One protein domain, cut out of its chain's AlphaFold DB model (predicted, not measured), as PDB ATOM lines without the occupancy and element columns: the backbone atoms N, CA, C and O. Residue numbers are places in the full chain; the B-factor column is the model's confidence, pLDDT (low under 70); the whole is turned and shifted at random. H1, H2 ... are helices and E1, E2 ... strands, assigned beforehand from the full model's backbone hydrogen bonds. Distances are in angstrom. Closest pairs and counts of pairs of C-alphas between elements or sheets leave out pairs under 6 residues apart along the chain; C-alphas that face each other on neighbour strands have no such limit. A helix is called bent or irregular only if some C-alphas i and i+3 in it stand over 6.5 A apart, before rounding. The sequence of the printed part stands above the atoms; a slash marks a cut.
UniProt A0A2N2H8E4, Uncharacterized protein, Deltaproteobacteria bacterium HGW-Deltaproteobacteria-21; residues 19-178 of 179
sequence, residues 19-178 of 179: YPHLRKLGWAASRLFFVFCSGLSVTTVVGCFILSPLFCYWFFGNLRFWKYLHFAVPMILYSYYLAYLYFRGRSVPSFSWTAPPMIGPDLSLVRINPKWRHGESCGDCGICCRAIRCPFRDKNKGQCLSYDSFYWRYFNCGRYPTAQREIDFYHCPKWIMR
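AT A GLANCE: This is residues 19 to 178 of the 179 residues of an uncharacterized protein of Deltaproteobacteria bacterium HGW-Deltaproteobacteria-21 (UniProt A0A2N2H8E4). Three longer helices make one side of the model: H1 and H2 meet near their linked ends as a V, and H3 packs on H2 with its first residues, 65 to 68, alone, then runs off about perpendicular to H2, passing close to the end of H1 at Val 42. The other side is mostly loop, with the short helices H4 and H6 and, at the far end from H2, a tiny two-strand sheet of E1 and E2; short H5 lies near the middle and packs on H2. The printed part has 160 residues, with six named helices and two named strands in the order H1 H2 H3 E1 H4 H5 H6 E2; the sheet, E1 - E2, is antiparallel, and the class is mostly helix. The whole is compact, with a radius of gyration of the C-alphas of 16.1 A and spans of 49 by 44 by 31 A.

HOW THE PARTS SIT: Start with H1, residues 19 to 43, which forms a helical hairpin with H2, residues 45 to 60, at a steep tilt of 45 degrees, opposite ways. They touch through residues 37 to 42 and 47 to 51 alone, closest at the C-alphas of Ser 41 and Cys 48, 4.1 A. H3, residues 65 to 87, touches H2 with residues 65 to 68 alone, about perpendicular at 84 degrees; the closest C-alphas, of Pro 53 and Phe 65, are 5.0 A apart. H1 and H3 are close but not clearly touching, with the C-alphas of Val 42 and Ile 76 5.9 A apart. Look next at E1, residues 110 to 112, and E2, residues 175 to 177: they are antiparallel, with N 111 and O 176 2.9 A apart and N 176 and O 111 3.0 A apart, both within hydrogen-bond range. H4, residues 127 to 131, touches no helix. H5, residues 150 to 154, touches H2, closest at the C-alphas of Trp 58 and Phe 150, 4.9 A. H6, residues 164 to 169, touches no helix; its closest C-alpha pair with E2 is Gln 164 and Met 177, 6.3 A. Every O i to N i+4 pair is within hydrogen-bond range in H1, H4, H5 and H6, against 10 of 12 in H2 and 14 of 19 in H3.

IN THESE COORDINATES: Find C-alpha 19 at (-118.733, -40.999, 173.835); from there H1 runs 36.1 A to C-alpha 43 at (-91.118, -28.181, 154.450). H2 spans 21.2 A and is irregular, with C-alphas 50 and 53 7.3 A apart and a kink of 57 degrees near residue 53. H3 spans 30.0 A and is irregular too, with C-alphas 67 and 70 7.8 A apart and a kink of 54 degrees near residue 72. E2 ends at C-alpha 177, (-115.940, -10.089, 176.628).

THE WHOLE: The C-alphas farthest apart, of Val 46 and Pro 114, are 49.6 A apart. The printed part has no cut; the links H3 to E1, E1 to H4 and H4 to H5 are long. Confidence is low, under 70, at residues 91 to 94, 141 to 142 and 158 to 159.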
ATOM      1  N   TYR A  19    -118.552 -41.652 175.133       79.94
ATOM      2  CA  TYR A  19    -118.733 -40.999 173.835       79.94
ATOM      3  C   TYR A  19    -118.247 -39.532 173.787       79.94
ATOM      4  O   TYR A  19    -117.595 -39.166 172.804       79.94
ATOM      5  N   PRO A  20    -118.461 -38.680 174.811       84.00
ATOM      6  CA  PRO A  20    -117.905 -37.325 174.824       84.00
ATOM      7  C   PRO A  20    -116.372 -37.301 174.799       84.00
ATOM      8  O   PRO A  20    -115.790 -36.471 174.100       84.00
ATOM      9  N   HIS A  21    -115.707 -38.216 175.514       85.50
ATOM     10  CA  HIS A  21    -114.245 -38.312 175.516       85.50
ATOM     11  C   HIS A  21    -113.703 -38.787 174.165       85.50
ATOM     12  O   HIS A  21    -112.767 -38.182 173.643       85.50
ATOM     13  N   LEU A  22    -114.338 -39.788 173.546       88.44
ATOM     14  CA  LEU A  22    -113.980 -40.241 172.198       88.44
ATOM     15  C   LEU A  22    -114.149 -39.129 171.154       88.44
ATOM     16  O   LEU A  22    -113.293 -38.960 170.288       88.44
ATOM     17  N   ARG A  23    -115.210 -38.318 171.254       89.69
ATOM     18  CA  ARG A  23    -115.399 -37.160 170.364       89.69
ATOM     19  C   ARG A  23    -114.318 -36.102 170.548       89.69
ATOM     20  O   ARG A  23    -113.769 -35.632 169.555       89.69
ATOM     21  N   LYS A  24    -113.981 -35.760 171.797       92.00
ATOM     22  CA  LYS A  24    -112.881 -34.831 172.111       92.00
ATOM     23  C   LYS A  24    -111.559 -35.309 171.511       92.00
ATOM     24  O   LYS A  24    -110.853 -34.508 170.901       92.00
ATOM     25  N   LEU A  25    -111.268 -36.607 171.634       93.12
ATOM     26  CA  LEU A  25    -110.092 -37.228 171.031       93.12
ATOM     27  C   LEU A  25    -110.133 -37.142 169.500       93.12
ATOM     28  O   LEU A  25    -109.143 -36.747 168.894       93.12
ATOM     29  N   GLY A  26    -111.279 -37.426 168.876       93.88
ATOM     30  CA  GLY A  26    -111.452 -37.317 167.424       93.88
ATOM     31  C   GLY A  26    -111.212 -35.901 166.885       93.88
ATOM     32  O   GLY A  26    -110.573 -35.728 165.843       93.88
ATOM     33  N   TRP A  27    -111.661 -34.870 167.605       93.94
ATOM     34  CA  TRP A  27    -111.405 -33.479 167.222       93.94
ATOM     35  C   TRP A  27    -109.935 -33.088 167.386       93.94
ATOM     36  O   TRP A  27    -109.377 -32.437 166.502       93.94
ATOM     37  N   ALA A  28    -109.295 -33.513 168.478       94.25
ATOM     38  CA  ALA A  28    -107.869 -33.291 168.693       94.25
ATOM     39  C   ALA A  28    -107.021 -33.998 167.633       94.25
ATOM     40  O   ALA A  28    -106.150 -33.371 167.033       94.25
ATOM     41  N   ALA A  29    -107.332 -35.260 167.330       95.19
ATOM     42  CA  ALA A  29    -106.668 -36.035 166.292       95.19
ATOM     43  C   ALA A  29    -106.788 -35.357 164.921       95.19
ATOM     44  O   ALA A  29    -105.798 -35.233 164.211       95.19
ATOM     45  N   SER A  30    -107.972 -34.836 164.583       94.75
ATOM     46  CA  SER A  30    -108.200 -34.108 163.327       94.75
ATOM     47  C   SER A  30    -107.332 -32.846 163.222       94.75
ATOM     48  O   SER A  30    -106.757 -32.575 162.167       94.75
ATOM     49  N   ARG A  31    -107.185 -32.084 164.315       94.19
ATOM     50  CA  ARG A  31    -106.305 -30.902 164.353       94.19
ATOM     51  C   ARG A  31    -104.830 -31.277 164.264       94.19
ATOM     52  O   ARG A  31    -104.099 -30.648 163.507       94.19
ATOM     53  N   LEU A  32    -104.397 -32.294 165.008       94.81
ATOM     54  CA  LEU A  32    -103.013 -32.773 164.982       94.81
ATOM     55  C   LEU A  32    -102.639 -33.310 163.601       94.81
ATOM     56  O   LEU A  32    -101.578 -32.970 163.088       94.81
ATOM     57  N   PHE A  33    -103.535 -34.066 162.969       96.31
ATOM     58  CA  PHE A  33    -103.347 -34.561 161.611       96.31
ATOM     59  C   PHE A  33    -103.207 -33.411 160.608       96.31
ATOM     60  O   PHE A  33    -102.265 -33.395 159.821       96.31
ATOM     61  N   PHE A  34    -104.071 -32.394 160.694       94.94
ATOM     62  CA  PHE A  34    -103.944 -31.193 159.868       94.94
ATOM     63  C   PHE A  34    -102.596 -30.486 160.074       94.94
ATOM     64  O   PHE A  34    -101.943 -30.124 159.097       94.94
ATOM     65  N   VAL A  35    -102.165 -30.294 161.325       92.94
ATOM     66  CA  VAL A  35    -100.889 -29.633 161.648       92.94
ATOM     67  C   VAL A  35     -99.706 -30.443 161.122       92.94
ATOM     68  O   VAL A  35     -98.814 -29.873 160.499       92.94
ATOM     69  N   PHE A  36     -99.724 -31.763 161.300       94.69
ATOM     70  CA  PHE A  36     -98.704 -32.671 160.785       94.69
ATOM     71  C   PHE A  36     -98.600 -32.602 159.255       94.69
ATOM     72  O   PHE A  36     -97.524 -32.338 158.718       94.69
ATOM     73  N   CYS A  37     -99.727 -32.745 158.550       95.44
ATOM     74  CA  CYS A  37     -99.780 -32.596 157.097       95.44
ATOM     75  C   CYS A  37     -99.308 -31.206 156.652       95.44
ATOM     76  O   CYS A  37     -98.604 -31.089 155.651       95.44
ATOM     77  N   SER A  38     -99.679 -30.148 157.381       92.75
ATOM     78  CA  SER A  38     -99.266 -28.776 157.058       92.75
ATOM     79  C   SER A  38     -97.757 -28.619 157.183       92.75
ATOM     80  O   SER A  38     -97.144 -28.066 156.277       92.75
ATOM     81  N   GLY A  39     -97.159 -29.171 158.244       92.31
ATOM     82  CA  GLY A  39     -95.711 -29.223 158.430       92.31
ATOM     83  C   GLY A  39     -95.012 -29.884 157.244       92.31
ATOM     84  O   GLY A  39     -94.195 -29.243 156.596       92.31
ATOM     85  N   LEU A  40     -95.407 -31.114 156.891       94.00
ATOM     86  CA  LEU A  40     -94.839 -31.834 155.742       94.00
ATOM     87  C   LEU A  40     -94.972 -31.059 154.424       94.00
ATOM     88  O   LEU A  40     -94.055 -31.064 153.601       94.00
ATOM     89  N   SER A  41     -96.112 -30.397 154.222       92.38
ATOM     90  CA  SER A  41     -96.407 -29.615 153.022       92.38
ATOM     91  C   SER A  41     -95.506 -28.392 152.879       92.38
ATOM     92  O   SER A  41     -94.965 -28.148 151.806       92.38
ATOM     93  N   VAL A  42     -95.297 -27.629 153.957       91.62
ATOM     94  CA  VAL A  42     -94.497 -26.393 153.891       91.62
ATOM     95  C   VAL A  42     -92.989 -26.647 153.913       91.62
ATOM     96  O   VAL A  42     -92.236 -25.776 153.478       91.62
ATOM     97  N   THR A  43     -92.544 -27.812 154.400       91.38
ATOM     98  CA  THR A  43     -91.118 -28.181 154.450       91.38
ATOM     99  C   THR A  43     -90.654 -28.998 153.249       91.38
ATOM    100  O   THR A  43     -89.453 -29.065 153.002       91.38
ATOM    101  N   THR A  44     -91.561 -29.635 152.497       92.19
ATOM    102  CA  THR A  44     -91.192 -30.490 151.360       92.19
ATOM    103  C   THR A  44     -92.011 -30.170 150.113       92.19
ATOM    104  O   THR A  44     -93.236 -30.095 150.148       92.19
ATOM    105  N   VAL A  45     -91.337 -30.052 148.965       88.06
ATOM    106  CA  VAL A  45     -92.009 -29.841 147.668       88.06
ATOM    107  C   VAL A  45     -92.925 -31.022 147.330       88.06
ATOM    108  O   VAL A  45     -94.052 -30.836 146.873       88.06
ATOM    109  N   VAL A  46     -92.465 -32.244 147.617       90.25
ATOM    110  CA  VAL A  46     -93.229 -33.479 147.397       90.25
ATOM    111  C   VAL A  46     -94.494 -33.501 148.258       90.25
ATOM    112  O   VAL A  46     -95.580 -33.749 147.737       90.25
ATOM    113  N   GLY A  47     -94.383 -33.181 149.552       89.19
ATOM    114  CA  GLY A  47     -95.530 -33.085 150.451       89.19
ATOM    115  C   GLY A  47     -96.524 -32.022 149.996       89.19
ATOM    116  O   GLY A  47     -97.723 -32.289 149.977       89.19
ATOM    117  N   CYS A  48     -96.035 -30.861 149.545       88.25
ATOM    118  CA  CYS A  48     -96.879 -29.807 148.989       88.25
ATOM    119  C   CYS A  48     -97.723 -30.319 147.816       88.25
ATOM    120  O   CYS A  48     -98.931 -30.084 147.777       88.25
ATOM    121  N   PHE A  49     -97.120 -31.046 146.874       89.50
ATOM    122  CA  PHE A  49     -97.836 -31.555 145.706       89.50
ATOM    123  C   PHE A  49     -98.820 -32.677 146.068       89.50
ATOM    124  O   PHE A  49     -99.999 -32.593 145.724       89.50
ATOM    125  N   ILE A  50     -98.376 -33.691 146.819       93.44
ATOM    126  CA  ILE A  50     -99.197 -34.863 147.171       93.44
ATOM    127  C   ILE A  50    -100.391 -34.474 148.050       93.44
ATOM    128  O   ILE A  50    -101.496 -34.980 147.859       93.44
ATOM    129  N   LEU A  51    -100.199 -33.557 149.002       94.94
ATOM    130  CA  LEU A  51    -101.253 -33.142 149.931       94.94
ATOM    131  C   LEU A  51    -102.161 -32.041 149.364       94.94
ATOM    132  O   LEU A  51    -103.169 -31.705 149.986       94.94
ATOM    133  N   SER A  52    -101.859 -31.484 148.185       93.19
ATOM    134  CA  SER A  52    -102.638 -30.396 147.577       93.19
ATOM    135  C   SER A  52    -104.143 -30.701 147.427       93.19
ATOM    136  O   SER A  52    -104.943 -29.839 147.808       93.19
ATOM    137  N   PRO A  53    -104.583 -31.888 146.945       94.50
ATOM    138  CA  PRO A  53    -106.007 -32.242 146.899       94.50
ATOM    139  C   PRO A  53    -106.669 -32.221 148.280       94.50
ATOM    140  O   PRO A  53    -107.770 -31.690 148.432       94.50
ATOM    141  N   LEU A  54    -105.977 -32.750 149.294       95.25
ATOM    142  CA  LEU A  54    -106.463 -32.807 150.671       95.25
ATOM    143  C   LEU A  54    -106.607 -31.402 151.269       95.25
ATOM    144  O   LEU A  54    -107.647 -31.083 151.841       95.25
ATOM    145  N   PHE A  55    -105.615 -30.531 151.074       93.88
ATOM    146  CA  PHE A  55    -105.705 -29.136 151.507       93.88
ATOM    147  C   PHE A  55    -106.817 -28.378 150.797       93.88
ATOM    148  O   PHE A  55    -107.549 -27.628 151.439       93.88
ATOM    149  N   CYS A  56    -107.002 -28.592 149.497       94.69
ATOM    150  CA  CYS A  56    -108.102 -27.954 148.780       94.69
ATOM    151  C   CYS A  56    -109.463 -28.409 149.313       94.69
ATOM    152  O   CYS A  56    -110.372 -27.590 149.455       94.69
ATOM    153  N   TYR A  57    -109.589 -29.677 149.703       94.94
ATOM    154  CA  TYR A  57    -110.775 -30.146 150.402       94.94
ATOM    155  C   TYR A  57    -110.932 -29.485 151.779       94.94
ATOM    156  O   TYR A  57    -112.009 -28.985 152.098       94.94
ATOM    157  N   TRP A  58    -109.866 -29.393 152.576       94.88
ATOM    158  CA  TRP A  58    -109.933 -28.775 153.902       94.88
ATOM    159  C   TRP A  58    -110.218 -27.274 153.895       94.88
ATOM    160  O   TRP A  58    -110.880 -26.790 154.813       94.88
ATOM    161  N   PHE A  59    -109.733 -26.543 152.892       93.38
ATOM    162  CA  PHE A  59    -109.915 -25.098 152.796       93.38
ATOM    163  C   PHE A  59    -111.153 -24.698 151.997       93.38
ATOM    164  O   PHE A  59    -111.777 -23.705 152.353       93.38
ATOM    165  N   PHE A  60    -111.517 -25.444 150.951       92.81
ATOM    166  CA  PHE A  60    -112.550 -25.046 149.984       92.81
ATOM    167  C   PHE A  60    -113.651 -26.095 149.778       92.81
ATOM    168  O   PHE A  60    -114.567 -25.869 148.990       92.81
ATOM    169  N   GLY A  61    -113.563 -27.266 150.417       92.31
ATOM    170  CA  GLY A  61    -114.509 -28.365 150.209       92.31
ATOM    171  C   GLY A  61    -114.418 -29.010 148.822       92.31
ATOM    172  O   GLY A  61    -115.346 -29.701 148.407       92.31
ATOM    173  N   ASN A  62    -113.327 -28.790 148.074       92.50
ATOM    174  CA  ASN A  62    -113.162 -29.301 146.711       92.50
ATOM    175  C   ASN A  62    -111.799 -29.980 146.515       92.50
ATOM    176  O   ASN A  62    -110.770 -29.391 146.814       92.50
ATOM    177  N   LEU A  63    -111.779 -31.183 145.936       91.44
ATOM    178  CA  LEU A  63    -110.541 -31.938 145.679       91.44
ATOM    179  C   LEU A  63    -109.743 -31.436 144.463       91.44
ATOM    180  O   LEU A  63    -108.588 -31.814 144.275       91.44
ATOM    181  N   ARG A  64    -110.342 -30.591 143.615       92.94
ATOM    182  CA  ARG A  64    -109.744 -30.114 142.357       92.94
ATOM    183  C   ARG A  64    -108.688 -29.036 142.605       92.94
ATOM    184  O   ARG A  64    -108.919 -27.859 142.323       92.94
ATOM    185  N   PHE A  65    -107.533 -29.437 143.131       92.00
ATOM    186  CA  PHE A  65    -106.486 -28.513 143.575       92.00
ATOM    187  C   PHE A  65    -105.898 -27.639 142.468       92.00
ATOM    188  O   PHE A  65    -105.500 -26.508 142.733       92.00
ATOM    189  N   TRP A  66    -105.914 -28.110 141.217       91.62
ATOM    190  CA  TRP A  66    -105.442 -27.343 140.061       91.62
ATOM    191  C   TRP A  66    -106.154 -25.990 139.910       91.62
ATOM    192  O   TRP A  66    -105.544 -25.023 139.464       91.62
ATOM    193  N   LYS A  67    -107.414 -25.874 140.358       91.38
ATOM    194  CA  LYS A  67    -108.157 -24.601 140.374       91.38
ATOM    195  C   LYS A  67    -107.593 -23.581 141.368       91.38
ATOM    196  O   LYS A  67    -107.809 -22.382 141.208       91.38
ATOM    197  N   TYR A  68    -106.875 -24.052 142.382       89.88
ATOM    198  CA  TYR A  68    -106.388 -23.268 143.515       89.88
ATOM    199  C   TYR A  68    -104.857 -23.187 143.569       89.88
ATOM    200  O   TYR A  68    -104.315 -22.711 144.559       89.88
ATOM    201  N   LEU A  69    -104.142 -23.589 142.508       89.44
ATOM    202  CA  LEU A  69    -102.671 -23.524 142.452       89.44
ATOM    203  C   LEU A  69    -102.124 -22.116 142.718       89.44
ATOM    204  O   LEU A  69    -101.092 -21.965 143.365       89.44
ATOM    205  N   HIS A  70    -102.852 -21.078 142.302       89.88
ATOM    206  CA  HIS A  70    -102.496 -19.684 142.570       89.88
ATOM    207  C   HIS A  70    -102.481 -19.320 144.071       89.88
ATOM    208  O   HIS A  70    -101.888 -18.310 144.444       89.88
ATOM    209  N   PHE A  71    -103.082 -20.140 144.946       90.25
ATOM    210  CA  PHE A  71    -102.995 -19.989 146.402       90.25
ATOM    211  C   PHE A  71    -101.782 -20.684 147.027       90.25
ATOM    212  O   PHE A  71    -101.490 -20.397 148.185       90.25
ATOM    213  N   ALA A  72    -101.050 -21.545 146.312       89.25
ATOM    214  CA  ALA A  72     -99.976 -22.350 146.900       89.25
ATOM    215  C   ALA A  72     -98.889 -21.486 147.567       89.25
ATOM    216  O   ALA A  72     -98.649 -21.601 148.768       89.25
ATOM    217  N   VAL A  73     -98.291 -20.553 146.817       91.06
ATOM    218  CA  VAL A  73     -97.248 -19.658 147.350       91.06
ATOM    219  C   VAL A  73     -97.790 -18.743 148.463       91.06
ATOM    220  O   VAL A  73     -97.189 -18.723 149.540       91.06
ATOM    221  N   PRO A  74     -98.934 -18.039 148.298       92.88
ATOM    222  CA  PRO A  74     -99.534 -17.268 149.389       92.88
ATOM    223  C   PRO A  74     -99.783 -18.078 150.666       92.88
ATOM    224  O   PRO A  74     -99.551 -17.567 151.759       92.88
ATOM    225  N   MET A  75    -100.228 -19.331 150.545       91.50
ATOM    226  CA  MET A  75    -100.489 -20.214 151.685       91.50
ATOM    227  C   MET A  75     -99.212 -20.631 152.410       91.50
ATOM    228  O   MET A  75     -99.189 -20.643 153.643       91.50
ATOM    229  N   ILE A  76     -98.142 -20.931 151.672       91.75
ATOM    230  CA  ILE A  76     -96.834 -21.251 152.255       91.75
ATOM    231  C   ILE A  76     -96.307 -20.042 153.035       91.75
ATOM    232  O   ILE A  76     -96.005 -20.154 154.223       91.75
ATOM    233  N   LEU A  77     -96.280 -18.859 152.409       93.00
ATOM    234  CA  LEU A  77     -95.832 -17.622 153.060       93.00
ATOM    235  C   LEU A  77     -96.682 -17.278 154.288       93.00
ATOM    236  O   LEU A  77     -96.149 -16.889 155.328       93.00
ATOM    237  N   TYR A  78     -98.000 -17.450 154.189       91.81
ATOM    238  CA  TYR A  78     -98.921 -17.254 155.304       91.81
ATOM    239  C   TYR A  78     -98.642 -18.225 156.459       91.81
ATOM    240  O   TYR A  78     -98.651 -17.808 157.615       91.81
ATOM    241  N   SER A  79     -98.326 -19.488 156.165       90.56
ATOM    242  CA  SER A  79     -97.992 -20.493 157.182       90.56
ATOM    243  C   SER A  79     -96.716 -20.122 157.944       90.56
ATOM    244  O   SER A  79     -96.716 -20.126 159.176       90.56
ATOM    245  N   TYR A  80     -95.662 -19.702 157.236       91.44
ATOM    246  CA  TYR A  80     -94.441 -19.180 157.864       91.44
ATOM    247  C   TYR A  80     -94.709 -17.914 158.683       91.44
ATOM    248  O   TYR A  80     -94.178 -17.758 159.782       91.44
ATOM    249  N   TYR A  81     -95.563 -17.021 158.184       90.50
ATOM    250  CA  TYR A  81     -95.930 -15.802 158.897       90.50
ATOM    251  C   TYR A  81     -96.701 -16.088 160.195       90.50
ATOM    252  O   TYR A  81     -96.406 -15.482 161.224       90.50
ATOM    253  N   LEU A  82     -97.639 -17.040 160.188       88.44
ATOM    254  CA  LEU A  82     -98.326 -17.481 161.403       88.44
ATOM    255  C   LEU A  82     -97.368 -18.138 162.400       88.44
ATOM    256  O   LEU A  82     -97.427 -17.824 163.587       88.44
ATOM    257  N   ALA A  83     -96.464 -19.000 161.929       88.62
ATOM    258  CA  ALA A  83     -95.435 -19.598 162.775       88.62
ATOM    259  C   ALA A  83     -94.557 -18.514 163.422       88.62
ATOM    260  O   ALA A  83     -94.342 -18.529 164.631       88.62
ATOM    261  N   TYR A  84     -94.130 -17.513 162.647       90.12
ATOM    262  CA  TYR A  84     -93.396 -16.359 163.162       90.12
ATOM    263  C   TYR A  84     -94.175 -15.604 164.250       90.12
ATOM    264  O   TYR A  84     -93.622 -15.310 165.312       90.12
ATOM    265  N   LEU A  85     -95.459 -15.301 164.026       86.00
ATOM    266  CA  LEU A  85     -96.293 -14.625 165.026       86.00
ATOM    267  C   LEU A  85     -96.473 -15.464 166.300       86.00
ATOM    268  O   LEU A  85     -96.478 -14.899 167.397       86.00
ATOM    269  N   TYR A  86     -96.584 -16.788 166.160       85.25
ATOM    270  CA  TYR A  86     -96.671 -17.726 167.277       85.25
ATOM    271  C   TYR A  86     -95.385 -17.738 168.108       85.25
ATOM    272  O   TYR A  86     -95.439 -17.489 169.310       85.25
ATOM    273  N   PHE A  87     -94.219 -17.912 167.476       87.75
ATOM    274  CA  PHE A  87     -92.927 -17.908 168.175       87.75
ATOM    275  C   PHE A  87     -92.586 -16.557 168.813       87.75
ATOM    276  O   PHE A  87     -91.879 -16.502 169.814       87.75
ATOM    277  N   ARG A  88     -93.113 -15.452 168.275       86.94
ATOM    278  CA  ARG A  88     -92.990 -14.116 168.878       86.94
ATOM    279  C   ARG A  88     -93.973 -13.861 170.027       86.94
ATOM    280  O   ARG A  88     -93.981 -12.749 170.549       86.94
ATOM    281  N   GLY A  89     -94.836 -14.820 170.369       79.69
ATOM    282  CA  GLY A  89     -95.884 -14.651 171.381       79.69
ATOM    283  C   GLY A  89     -96.946 -13.611 171.004       79.69
ATOM    284  O   GLY A  89     -97.680 -13.141 171.868       79.69
ATOM    285  N   ARG A  90     -97.021 -13.219 169.723       73.38
ATOM    286  CA  ARG A  90     -97.931 -12.172 169.228       73.38
ATOM    287  C   ARG A  90     -99.270 -12.726 168.773       73.38
ATOM    288  O   ARG A  90    -100.265 -12.021 168.844       73.38
ATOM    289  N   SER A  91     -99.306 -13.971 168.310       66.19
ATOM    290  CA  SER A  91    -100.556 -14.664 168.014       66.19
ATOM    291  C   SER A  91    -100.658 -15.926 168.845       66.19
ATOM    292  O   SER A  91     -99.780 -16.786 168.779       66.19
ATOM    293  N   VAL A  92    -101.771 -16.079 169.546       57.12
ATOM    294  CA  VAL A  92    -102.191 -17.386 170.034       57.12
ATOM    295  C   VAL A  92    -103.142 -17.934 168.977       57.12
ATOM    296  O   VAL A  92    -104.162 -17.297 168.717       57.12
ATOM    297  N   PRO A  93    -102.850 -19.074 168.332       62.56
ATOM    298  CA  PRO A  93    -103.899 -19.880 167.746       62.56
ATOM    299  C   PRO A  93    -104.845 -20.251 168.895       62.56
ATOM    300  O   PRO A  93    -104.587 -21.177 169.657       62.56
ATOM    301  N   SER A  94    -105.887 -19.450 169.103       65.88
ATOM    302  CA  SER A  94    -106.772 -19.534 170.267       65.88
ATOM    303  C   SER A  94    -107.851 -20.592 170.082       65.88
ATOM    304  O   SER A  94    -109.020 -20.401 170.406       65.88
ATOM    305  N   PHE A  95    -107.467 -21.727 169.505       77.94
ATOM    306  CA  PHE A  95    -108.336 -22.880 169.394       77.94
ATOM    307  C   PHE A  95    -107.952 -23.897 170.462       77.94
ATOM    308  O   PHE A  95    -106.782 -24.189 170.700       77.94
ATOM    309  N   SER A  96    -108.964 -24.464 171.108       85.25
ATOM    310  CA  SER A  96    -108.759 -25.614 171.977       85.25
ATOM    311  C   SER A  96    -108.626 -26.872 171.125       85.25
ATOM    312  O   SER A  96    -109.444 -27.130 170.236       85.25
ATOM    313  N   TRP A  97    -107.608 -27.682 171.415       88.50
ATOM    314  CA  TRP A  97    -107.353 -28.942 170.715       88.50
ATOM    315  C   TRP A  97    -108.546 -29.897 170.783       88.50
ATOM    316  O   TRP A  97    -108.862 -30.565 169.802       88.50
ATOM    317  N   THR A  98    -109.256 -29.901 171.907       89.56
ATOM    318  CA  THR A  98    -110.376 -30.805 172.187       89.56
ATOM    319  C   THR A  98    -111.738 -30.127 172.095       89.56
ATOM    320  O   THR A  98    -112.733 -30.737 172.478       89.56
ATOM    321  N   ALA A  99    -111.818 -28.865 171.667       87.31
ATOM    322  CA  ALA A  99    -113.109 -28.212 171.467       87.31
ATOM    323  C   ALA A  99    -113.795 -28.735 170.195       87.31
ATOM    324  O   ALA A  99    -113.105 -29.097 169.230       87.31
ATOM    325  N   PRO A 100    -115.138 -28.758 170.153       90.12
ATOM    326  CA  PRO A 100    -115.858 -29.067 168.926       90.12
ATOM    327  C   PRO A 100    -115.479 -28.091 167.800       90.12
ATOM    328  O   PRO A 100    -115.050 -26.968 168.078       90.12
ATOM    329  N   PRO A 101    -115.618 -28.489 166.524       90.06
ATOM    330  CA  PRO A 101    -115.601 -27.536 165.421       90.06
ATOM    331  C   PRO A 101    -116.706 -26.492 165.625       90.06
ATOM    332  O   PRO A 101    -117.828 -26.846 165.987       90.06
ATOM    333  N   MET A 102    -116.387 -25.222 165.398       86.69
ATOM    334  CA  MET A 102    -117.281 -24.103 165.692       86.69
ATOM    335  C   MET A 102    -117.703 -23.376 164.417       86.69
ATOM    336  O   MET A 102    -116.907 -23.213 163.497       86.69
ATOM    337  N   ILE A 103    -118.956 -22.918 164.389       84.94
ATOM    338  CA  ILE A 103    -119.504 -22.054 163.325       84.94
ATOM    339  C   ILE A 103    -119.706 -20.602 163.778       84.94
ATOM    340  O   ILE A 103    -120.079 -19.731 162.993       84.94
ATOM    341  N   GLY A 104    -119.438 -20.333 165.053       86.00
ATOM    342  CA  GLY A 104    -119.597 -19.046 165.714       86.00
ATOM    343  C   GLY A 104    -118.751 -19.002 166.987       86.00
ATOM    344  O   GLY A 104    -118.217 -20.037 167.396       86.00
ATOM    345  N   PRO A 105    -118.608 -17.828 167.620       86.88
ATOM    346  CA  PRO A 105    -117.954 -17.755 168.912       86.88
ATOM    347  C   PRO A 105    -118.816 -18.344 170.014       86.88
ATOM    348  O   PRO A 105    -120.034 -18.456 169.884       86.88
ATOM    349  N   ASP A 106    -118.170 -18.641 171.136       88.50
ATOM    350  CA  ASP A 106    -118.874 -18.984 172.358       88.50
ATOM    351  C   ASP A 106    -119.557 -17.737 172.942       88.50
ATOM    352  O   ASP A 106    -118.925 -16.861 173.536       88.50
ATOM    353  N   LEU A 107    -120.877 -17.656 172.768       90.06
ATOM    354  CA  LEU A 107    -121.691 -16.546 173.260       90.06
ATOM    355  C   LEU A 107    -121.833 -16.525 174.788       90.06
ATOM    356  O   LEU A 107    -122.388 -15.561 175.314       90.06
ATOM    357  N   SER A 108    -121.344 -17.543 175.506       91.06
ATOM    358  CA  SER A 108    -121.188 -17.480 176.964       91.06
ATOM    359  C   SER A 108    -119.975 -16.644 177.386       91.06
ATOM    360  O   SER A 108    -119.991 -16.068 178.470       91.06
ATOM    361  N   LEU A 109    -118.972 -16.501 176.510       90.50
ATOM    362  CA  LEU A 109    -117.747 -15.733 176.761       90.50
ATOM    363  C   LEU A 109    -117.794 -14.329 176.167       90.50
ATOM    364  O   LEU A 109    -117.174 -13.410 176.698       90.50
ATOM    365  N   VAL A 110    -118.501 -14.148 175.053       92.31
ATOM    366  CA  VAL A 110    -118.556 -12.866 174.344       92.31
ATOM    367  C   VAL A 110    -119.984 -12.424 174.068       92.31
ATOM    368  O   VAL A 110    -120.939 -13.202 174.059       92.31
ATOM    369  N   ARG A 111    -120.138 -11.129 173.821       93.81
ATOM    370  CA  ARG A 111    -121.365 -10.533 173.293       93.81
ATOM    371  C   ARG A 111    -121.037  -9.568 172.165       93.81
ATOM    372  O   ARG A 111    -119.923  -9.046 172.083       93.81
ATOM    373  N   ILE A 112    -122.014  -9.341 171.294       93.38
ATOM    374  CA  ILE A 112    -121.900  -8.343 170.232       93.38
ATOM    375  C   ILE A 112    -121.886  -6.953 170.879       93.38
ATOM    376  O   ILE A 112    -122.689  -6.654 171.762       93.38
ATOM    377  N   ASN A 113    -120.956  -6.112 170.444       93.81
ATOM    378  CA  ASN A 113    -120.886  -4.709 170.812       93.81
ATOM    379  C   ASN A 113    -122.172  -3.998 170.356       93.81
ATOM    380  O   ASN A 113    -122.457  -4.029 169.162       93.81
ATOM    381  N   PRO A 114    -122.920  -3.301 171.230       93.00
ATOM    382  CA  PRO A 114    -124.134  -2.578 170.832       93.00
ATOM    383  C   PRO A 114    -123.916  -1.533 169.727       93.00
ATOM    384  O   PRO A 114    -124.845  -1.186 169.008       93.00
ATOM    385  N   LYS A 115    -122.681  -1.034 169.562       93.88
ATOM    386  CA  LYS A 115    -122.307  -0.106 168.479       93.88
ATOM    387  C   LYS A 115    -122.087  -0.804 167.129       93.88
ATOM    388  O   LYS A 115    -121.851  -0.132 166.123       93.88
ATOM    389  N   TRP A 116    -122.104  -2.135 167.095       93.12
ATOM    390  CA  TRP A 116    -121.893  -2.929 165.893       93.12
ATOM    391  C   TRP A 116    -123.118  -2.884 164.977       93.12
ATOM    392  O   TRP A 116    -124.225  -3.226 165.380       93.12
ATOM    393  N   ARG A 117    -122.913  -2.489 163.717       89.62
ATOM    394  CA  ARG A 117    -124.009  -2.199 162.776       89.62
ATOM    395  C   ARG A 117    -124.449  -3.389 161.919       89.62
ATOM    396  O   ARG A 117    -125.491  -3.314 161.286       89.62
ATOM    397  N   HIS A 118    -123.679  -4.477 161.891       86.12
ATOM    398  CA  HIS A 118    -123.918  -5.613 160.982       86.12
ATOM    399  C   HIS A 118    -124.570  -6.825 161.671       86.12
ATOM    400  O   HIS A 118    -124.496  -7.943 161.159       86.12
ATOM    401  N   GLY A 119    -125.177  -6.619 162.847       86.94
ATOM    402  CA  GLY A 119    -125.836  -7.676 163.618       86.94
ATOM    403  C   GLY A 119    -124.907  -8.861 163.902       86.94
ATOM    404  O   GLY A 119    -123.755  -8.692 164.304       86.94
ATOM    405  N   GLU A 120    -125.390 -10.078 163.659       84.50
ATOM    406  CA  GLU A 120    -124.618 -11.307 163.879       84.50
ATOM    407  C   GLU A 120    -123.495 -11.527 162.861       84.50
ATOM    408  O   GLU A 120    -122.567 -12.297 163.119       84.50
ATOM    409  N   SER A 121    -123.520 -10.835 161.721       82.00
ATOM    410  CA  SER A 121    -122.522 -10.991 160.667       82.00
ATOM    411  C   SER A 121    -121.296 -10.109 160.911       82.00
ATOM    412  O   SER A 121    -121.332  -9.116 161.639       82.00
ATOM    413  N   CYS A 122    -120.162 -10.494 160.322       81.50
ATOM    414  CA  CYS A 122    -119.037  -9.573 160.158       81.50
ATOM    415  C   CYS A 122    -119.282  -8.574 159.011       81.50
ATOM    416  O   CYS A 122    -118.553  -7.595 158.915       81.50
ATOM    417  N   GLY A 123    -120.305  -8.788 158.175       79.88
ATOM    418  CA  GLY A 123    -120.568  -7.953 157.007       79.88
ATOM    419  C   GLY A 123    -119.375  -7.954 156.053       79.88
ATOM    420  O   GLY A 123    -118.832  -9.007 155.728       79.88
ATOM    421  N   ASP A 124    -118.943  -6.763 155.658       78.25
ATOM    422  CA  ASP A 124    -117.746  -6.480 154.861       78.25
ATOM    423  C   ASP A 124    -116.468  -6.306 155.716       78.25
ATOM    424  O   ASP A 124    -115.365  -6.071 155.199       78.25
ATOM    425  N   CYS A 125    -116.573  -6.433 157.043       84.50
ATOM    426  CA  CYS A 125    -115.439  -6.269 157.940       84.50
ATOM    427  C   CYS A 125    -114.442  -7.427 157.815       84.50
ATOM    428  O   CYS A 125    -114.716  -8.579 158.147       84.50
ATOM    429  N   GLY A 126    -113.216  -7.076 157.420       84.38
ATOM    430  CA  GLY A 126    -112.080  -7.990 157.302       84.38
ATOM    431  C   GLY A 126    -110.836  -7.531 158.066       84.38
ATOM    432  O   GLY A 126    -109.736  -7.862 157.628       84.38
ATOM    433  N   ILE A 127    -110.975  -6.761 159.161       87.06
ATOM    434  CA  ILE A 127    -109.853  -6.149 159.925       87.06
ATOM    435  C   ILE A 127    -108.848  -7.188 160.417       87.06
ATOM    436  O   ILE A 127    -107.733  -7.233 159.918       87.06
ATOM    437  N   CYS A 128    -109.272  -8.097 161.285       86.00
ATOM    438  CA  CYS A 128    -109.596  -9.385 160.738       86.00
ATOM    439  C   CYS A 128    -108.496  -9.986 159.829       86.00
ATOM    440  O   CYS A 128    -107.279  -9.959 160.059       86.00
ATOM    441  N   CYS A 129    -108.949 -10.523 158.704       86.88
ATOM    442  CA  CYS A 129    -108.126 -11.075 157.635       86.88
ATOM    443  C   CYS A 129    -106.947 -10.180 157.206       86.88
ATOM    444  O   CYS A 129    -105.903 -10.723 156.858       86.88
ATOM    445  N   ARG A 130    -107.061  -8.845 157.276       87.56
ATOM    446  CA  ARG A 130    -105.960  -7.904 156.995       87.56
ATOM    447  C   ARG A 130    -104.806  -8.024 157.990       87.56
ATOM    448  O   ARG A 130    -103.668  -8.142 157.544       87.56
ATOM    449  N   ALA A 131    -105.091  -8.059 159.291       86.50
ATOM    450  CA  ALA A 131    -104.083  -8.063 160.354       86.50
ATOM    451  C   ALA A 131    -103.099  -9.235 160.234       86.50
ATOM    452  O   ALA A 131    -101.913  -9.075 160.495       86.50
ATOM    453  N   ILE A 132    -103.579 -10.394 159.770       86.19
ATOM    454  CA  ILE A 132    -102.745 -11.591 159.581       86.19
ATOM    455  C   ILE A 132    -102.395 -11.871 158.118       86.19
ATOM    456  O   ILE A 132    -101.872 -12.936 157.816       86.19
ATOM    457  N   ARG A 133    -102.711 -10.950 157.196       88.38
ATOM    458  CA  ARG A 133    -102.480 -11.126 155.750       88.38
ATOM    459  C   ARG A 133    -103.091 -12.429 155.203       88.38
ATOM    460  O   ARG A 133    -102.478 -13.124 154.401       88.38
ATOM    461  N   CYS A 134    -104.305 -12.757 155.650       89.31
ATOM    462  CA  CYS A 134    -104.984 -14.006 155.312       89.31
ATOM    463  C   CYS A 134    -105.191 -14.136 153.788       89.31
ATOM    464  O   CYS A 134    -105.832 -13.255 153.197       89.31
ATOM    465  N   PRO A 135    -104.717 -15.227 153.159       90.94
ATOM    466  CA  PRO A 135    -104.845 -15.446 151.719       90.94
ATOM    467  C   PRO A 135    -106.285 -15.760 151.291       90.94
ATOM    468  O   PRO A 135    -106.647 -15.498 150.152       90.94
ATOM    469  N   PHE A 136    -107.139 -16.245 152.197       89.75
ATOM    470  CA  PHE A 136    -108.536 -16.583 151.897       89.75
ATOM    471  C   PHE A 136    -109.486 -15.382 151.847       89.75
ATOM    472  O   PHE A 136    -110.693 -15.565 151.700       89.75
ATOM    473  N   ARG A 137    -108.991 -14.152 152.018       88.31
ATOM    474  CA  ARG A 137    -109.840 -12.963 151.909       88.31
ATOM    475  C   ARG A 137    -110.148 -12.685 150.443       88.31
ATOM    476  O   ARG A 137    -109.250 -12.286 149.703       88.31
ATOM    477  N   ASP A 138    -111.414 -12.795 150.055       83.88
ATOM    478  CA  ASP A 138    -111.870 -12.285 148.767       83.88
ATOM    479  C   ASP A 138    -111.778 -10.752 148.786       83.88
ATOM    480  O   ASP A 138    -112.432 -10.072 149.584       83.88
ATOM    481  N   LYS A 139    -110.910 -10.199 147.934       74.50
ATOM    482  CA  LYS A 139    -110.685  -8.751 147.836       74.50
ATOM    483  C   LYS A 139    -111.859  -8.017 147.185       74.50
ATOM    484  O   LYS A 139    -111.995  -6.825 147.425       74.50
ATOM    485  N   ASN A 140    -112.683  -8.721 146.412       71.50
ATOM    486  CA  ASN A 140    -113.730  -8.134 145.582       71.50
ATOM    487  C   ASN A 140    -115.102  -8.240 146.250       71.50
ATOM    488  O   ASN A 140    -115.893  -7.309 146.177       71.50
ATOM    489  N   LYS A 141    -115.383  -9.368 146.914       68.94
ATOM    490  CA  LYS A 141    -116.695  -9.636 147.534       68.94
ATOM    491  C   LYS A 141    -116.722  -9.442 149.049       68.94
ATOM    492  O   LYS A 141    -117.779  -9.567 149.654       68.94
ATOM    493  N   GLY A 142    -115.567  -9.210 149.680       68.19
ATOM    494  CA  GLY A 142    -115.449  -9.086 151.139       68.19
ATOM    495  C   GLY A 142    -115.693 -10.391 151.910       68.19
ATOM    496  O   GLY A 142    -115.726 -10.383 153.137       68.19
ATOM    497  N   GLN A 143    -115.845 -11.519 151.211       79.38
ATOM    498  CA  GLN A 143    -116.157 -12.824 151.791       79.38
ATOM    499  C   GLN A 143    -114.892 -13.637 152.106       79.38
ATOM    500  O   GLN A 143    -113.808 -13.407 151.566       79.38
ATOM    501  N   CYS A 144    -115.025 -14.617 153.001       86.81
ATOM    502  CA  CYS A 144    -113.976 -15.598 153.257       86.81
ATOM    503  C   CYS A 144    -114.129 -16.767 152.278       86.81
ATOM    504  O   CYS A 144    -115.130 -17.476 152.320       86.81
ATOM    505  N   LEU A 145    -113.119 -17.012 151.444       89.06
ATOM    506  CA  LEU A 145    -113.111 -18.131 150.492       89.06
ATOM    507  C   LEU A 145    -113.086 -19.500 151.179       89.06
ATOM    508  O   LEU A 145    -113.431 -20.503 150.566       89.06
ATOM    509  N   SER A 146    -112.674 -19.531 152.445       90.19
ATOM    510  CA  SER A 146    -112.616 -20.738 153.265       90.19
ATOM    511  C   SER A 146    -113.781 -20.826 154.259       90.19
ATOM    512  O   SER A 146    -113.724 -21.615 155.199       90.19
ATOM    513  N   TYR A 147    -114.820 -19.996 154.101       88.44
ATOM    514  CA  TYR A 147    -115.967 -19.970 155.010       88.44
ATOM    515  C   TYR A 147    -116.579 -21.362 155.178       88.44
ATOM    516  O   TYR A 147    -116.754 -22.088 154.204       88.44
ATOM    517  N   ASP A 148    -116.877 -21.721 156.428       88.62
ATOM    518  CA  ASP A 148    -117.518 -22.983 156.808       88.62
ATOM    519  C   ASP A 148    -116.770 -24.274 156.400       88.62
ATOM    520  O   ASP A 148    -117.273 -25.388 156.551       88.62
ATOM    521  N   SER A 149    -115.527 -24.140 155.933       92.19
ATOM    522  CA  SER A 149    -114.645 -25.262 155.620       92.19
ATOM    523  C   SER A 149    -114.127 -25.969 156.879       92.19
ATOM    524  O   SER A 149    -114.263 -25.475 158.005       92.19
ATOM    525  N   PHE A 150    -113.455 -27.111 156.693       93.38
ATOM    526  CA  PHE A 150    -112.774 -27.812 157.784       93.38
ATOM    527  C   PHE A 150    -111.809 -26.880 158.525       93.38
ATOM    528  O   PHE A 150    -111.903 -26.740 159.744       93.38
ATOM    529  N   TYR A 151    -110.919 -26.200 157.796       91.19
ATOM    530  CA  TYR A 151    -109.945 -25.301 158.410       91.19
ATOM    531  C   TYR A 151    -110.633 -24.193 159.209       91.19
ATOM    532  O   TYR A 151    -110.266 -23.912 160.351       91.19
ATOM    533  N   TRP A 152    -111.682 -23.598 158.638       89.38
ATOM    534  CA  TRP A 152    -112.381 -22.496 159.277       89.38
ATOM    535  C   TRP A 152    -113.070 -22.907 160.579       89.38
ATOM    536  O   TRP A 152    -112.925 -22.205 161.582       89.38
ATOM    537  N   ARG A 153    -113.727 -24.075 160.586       89.69
ATOM    538  CA  ARG A 153    -114.429 -24.612 161.758       89.69
ATOM    539  C   ARG A 153    -113.490 -25.102 162.861       89.69
ATOM    540  O   ARG A 153    -113.815 -24.984 164.040       89.69
ATOM    541  N   TYR A 154    -112.347 -25.691 162.505       90.75
ATOM    542  CA  TYR A 154    -111.444 -26.315 163.482       90.75
ATOM    543  C   TYR A 154    -110.419 -25.349 164.091       90.75
ATOM    544  O   TYR A 154    -110.005 -25.575 165.230       90.75
ATOM    545  N   PHE A 155    -110.027 -24.292 163.375       86.75
ATOM    546  CA  PHE A 155    -108.906 -23.415 163.748       86.75
ATOM    547  C   PHE A 155    -109.321 -21.968 164.045       86.75
ATOM    548  O   PHE A 155    -108.481 -21.071 164.043       86.75
ATOM    549  N   ASN A 156    -110.609 -21.721 164.308       74.25
ATOM    550  CA  ASN A 156    -111.140 -20.401 164.667       74.25
ATOM    551  C   ASN A 156    -110.769 -19.311 163.651       74.25
ATOM    552  O   ASN A 156    -110.475 -18.177 164.019       74.25
ATOM    553  N   CYS A 157    -110.808 -19.615 162.348       72.62
ATOM    554  CA  CYS A 157    -110.499 -18.622 161.311       72.62
ATOM    555  C   CYS A 157    -111.522 -17.460 161.288       72.62
ATOM    556  O   CYS A 157    -111.202 -16.368 160.811       72.62
ATOM    557  N   GLY A 158    -112.720 -17.659 161.861       61.72
ATOM    558  CA  GLY A 158    -113.705 -16.610 162.177       61.72
ATOM    559  C   GLY A 158    -113.334 -15.715 163.376       61.72
ATOM    560  O   GLY A 158    -114.013 -14.721 163.626       61.72
ATOM    561  N   ARG A 159    -112.234 -16.052 164.072       67.69
ATOM    562  CA  ARG A 159    -111.592 -15.386 165.228       67.69
ATOM    563  C   ARG A 159    -112.446 -15.219 166.451       67.69
ATOM    564  O   ARG A 159    -112.317 -14.235 167.164       67.69
ATOM    565  N   TYR A 160    -113.297 -16.205 166.661       80.06
ATOM    566  CA  TYR A 160    -114.059 -16.425 167.872       80.06
ATOM    567  C   TYR A 160    -113.210 -16.160 169.112       80.06
ATOM    568  O   TYR A 160    -112.427 -17.034 169.486       80.06
ATOM    569  N   PRO A 161    -113.298 -14.947 169.692       85.94
ATOM    570  CA  PRO A 161    -112.346 -14.563 170.702       85.94
ATOM    571  C   PRO A 161    -112.672 -15.331 171.970       85.94
ATOM    572  O   PRO A 161    -113.831 -15.407 172.373       85.94
ATOM    573  N   THR A 162    -111.641 -15.893 172.586       86.25
ATOM    574  CA  THR A 162    -111.768 -16.578 173.882       86.25
ATOM    575  C   THR A 162    -111.249 -15.729 175.041       86.25
ATOM    576  O   THR A 162    -111.507 -16.038 176.200       86.25
ATOM    577  N   ALA A 163    -110.542 -14.636 174.733       87.69
ATOM    578  CA  ALA A 163    -109.966 -13.713 175.702       87.69
ATOM    579  C   ALA A 163    -109.851 -12.289 175.129       87.69
ATOM    580  O   ALA A 163    -109.677 -12.109 173.921       87.69
ATOM    581  N   GLN A 164    -109.848 -11.278 176.008       89.75
ATOM    582  CA  GLN A 164    -109.765  -9.858 175.629       89.75
ATOM    583  C   GLN A 164    -108.542  -9.544 174.752       89.75
ATOM    584  O   GLN A 164    -108.668  -8.859 173.742       89.75
ATOM    585  N   ARG A 165    -107.385 -10.154 175.047       87.25
ATOM    586  CA  ARG A 165    -106.147  -9.988 174.263       87.25
ATOM    587  C   ARG A 165    -106.314 -10.262 172.760       87.25
ATOM    588  O   ARG A 165    -105.580  -9.704 171.954       87.25
ATOM    589  N   GLU A 166    -107.239 -11.142 172.370       86.31
ATOM    590  CA  GLU A 166    -107.491 -11.476 170.959       86.31
ATOM    591  C   GLU A 166    -108.309 -10.385 170.273       86.31
ATOM    592  O   GLU A 166    -108.031 -10.024 169.128       86.31
ATOM    593  N   ILE A 167    -109.292  -9.833 170.988       89.44
ATOM    594  CA  ILE A 167    -110.067  -8.674 170.540       89.44
ATOM    595  C   ILE A 167    -109.116  -7.496 170.318       89.44
ATOM    596  O   ILE A 167    -109.175  -6.866 169.261       89.44
ATOM    597  N   ASP A 168    -108.198  -7.272 171.260       89.56
ATOM    598  CA  ASP A 168    -107.215  -6.189 171.206       89.56
ATOM    599  C   ASP A 168    -106.219  -6.386 170.058       89.56
ATOM    600  O   ASP A 168    -106.040  -5.486 169.242       89.56
ATOM    601  N   PHE A 169    -105.630  -7.582 169.930       86.38
ATOM    602  CA  PHE A 169    -104.661  -7.894 168.873       86.38
ATOM    603  C   PHE A 169    -105.239  -7.698 167.467       86.38
ATOM    604  O   PHE A 169    -104.559  -7.213 166.562       86.38
ATOM    605  N   TYR A 170    -106.501  -8.080 167.263       86.69
ATOM    606  CA  TYR A 170    -107.170  -7.922 165.974       86.69
ATOM    607  C   TYR A 170    -107.895  -6.591 165.810       86.69
ATOM    608  O   TYR A 170    -108.490  -6.385 164.750       86.69
ATOM    609  N   HIS A 171    -107.882  -5.727 166.828       89.50
ATOM    610  CA  HIS A 171    -108.701  -4.521 166.901       89.50
ATOM    611  C   HIS A 171    -110.154  -4.798 166.483       89.50
ATOM    612  O   HIS A 171    -110.711  -4.116 165.621       89.50
ATOM    613  N   CYS A 172    -110.748  -5.872 167.012       89.94
ATOM    614  CA  CYS A 172    -112.078  -6.312 166.606       89.94
ATOM    615  C   CYS A 172    -113.154  -5.413 167.241       89.94
ATOM    616  O   CYS A 172    -113.351  -5.480 168.450       89.94
ATOM    617  N   PRO A 173    -113.923  -4.625 166.463       91.25
ATOM    618  CA  PRO A 173    -114.947  -3.741 167.028       91.25
ATOM    619  C   PRO A 173    -116.252  -4.474 167.381       91.25
ATOM    620  O   PRO A 173    -117.127  -3.896 168.027       91.25
ATOM    621  N   LYS A 174    -116.410  -5.721 166.911       92.06
ATOM    622  CA  LYS A 174    -117.654  -6.491 167.006       92.06
ATOM    623  C   LYS A 174    -117.840  -7.154 168.364       92.06
ATOM    624  O   LYS A 174    -118.962  -7.188 168.850       92.06
ATOM    625  N   TRP A 175    -116.786  -7.723 168.939       92.50
ATOM    626  CA  TRP A 175    -116.894  -8.548 170.140       92.50
ATOM    627  C   TRP A 175    -116.472  -7.773 171.382       92.50
ATOM    628  O   TRP A 175    -115.533  -6.984 171.338       92.50
ATOM    629  N   ILE A 176    -117.162  -8.031 172.489       94.69
ATOM    630  CA  ILE A 176    -116.785  -7.603 173.838       94.69
ATOM    631  C   ILE A 176    -116.853  -8.843 174.729       94.69
ATOM    632  O   ILE A 176    -117.797  -9.630 174.598       94.69
ATOM    633  N   MET A 177    -115.884  -9.020 175.629       94.31
ATOM    634  CA  MET A 177    -115.940 -10.089 176.628       94.31
ATOM    635  C   MET A 177    -117.140  -9.895 177.563       94.31
ATOM    636  O   MET A 177    -117.504  -8.769 177.918       94.31
ATOM    637  N   ARG A 178    -117.771 -10.999 177.959       91.50
ATOM    638  CA  ARG A 178    -118.672 -11.027 179.108       91.50
ATOM    639  C   ARG A 178    -117.795 -11.044 180.362       91.50
ATOM    640  O   ARG A 178    -116.868 -11.847 180.436       91.50
TER     641      ARG A 178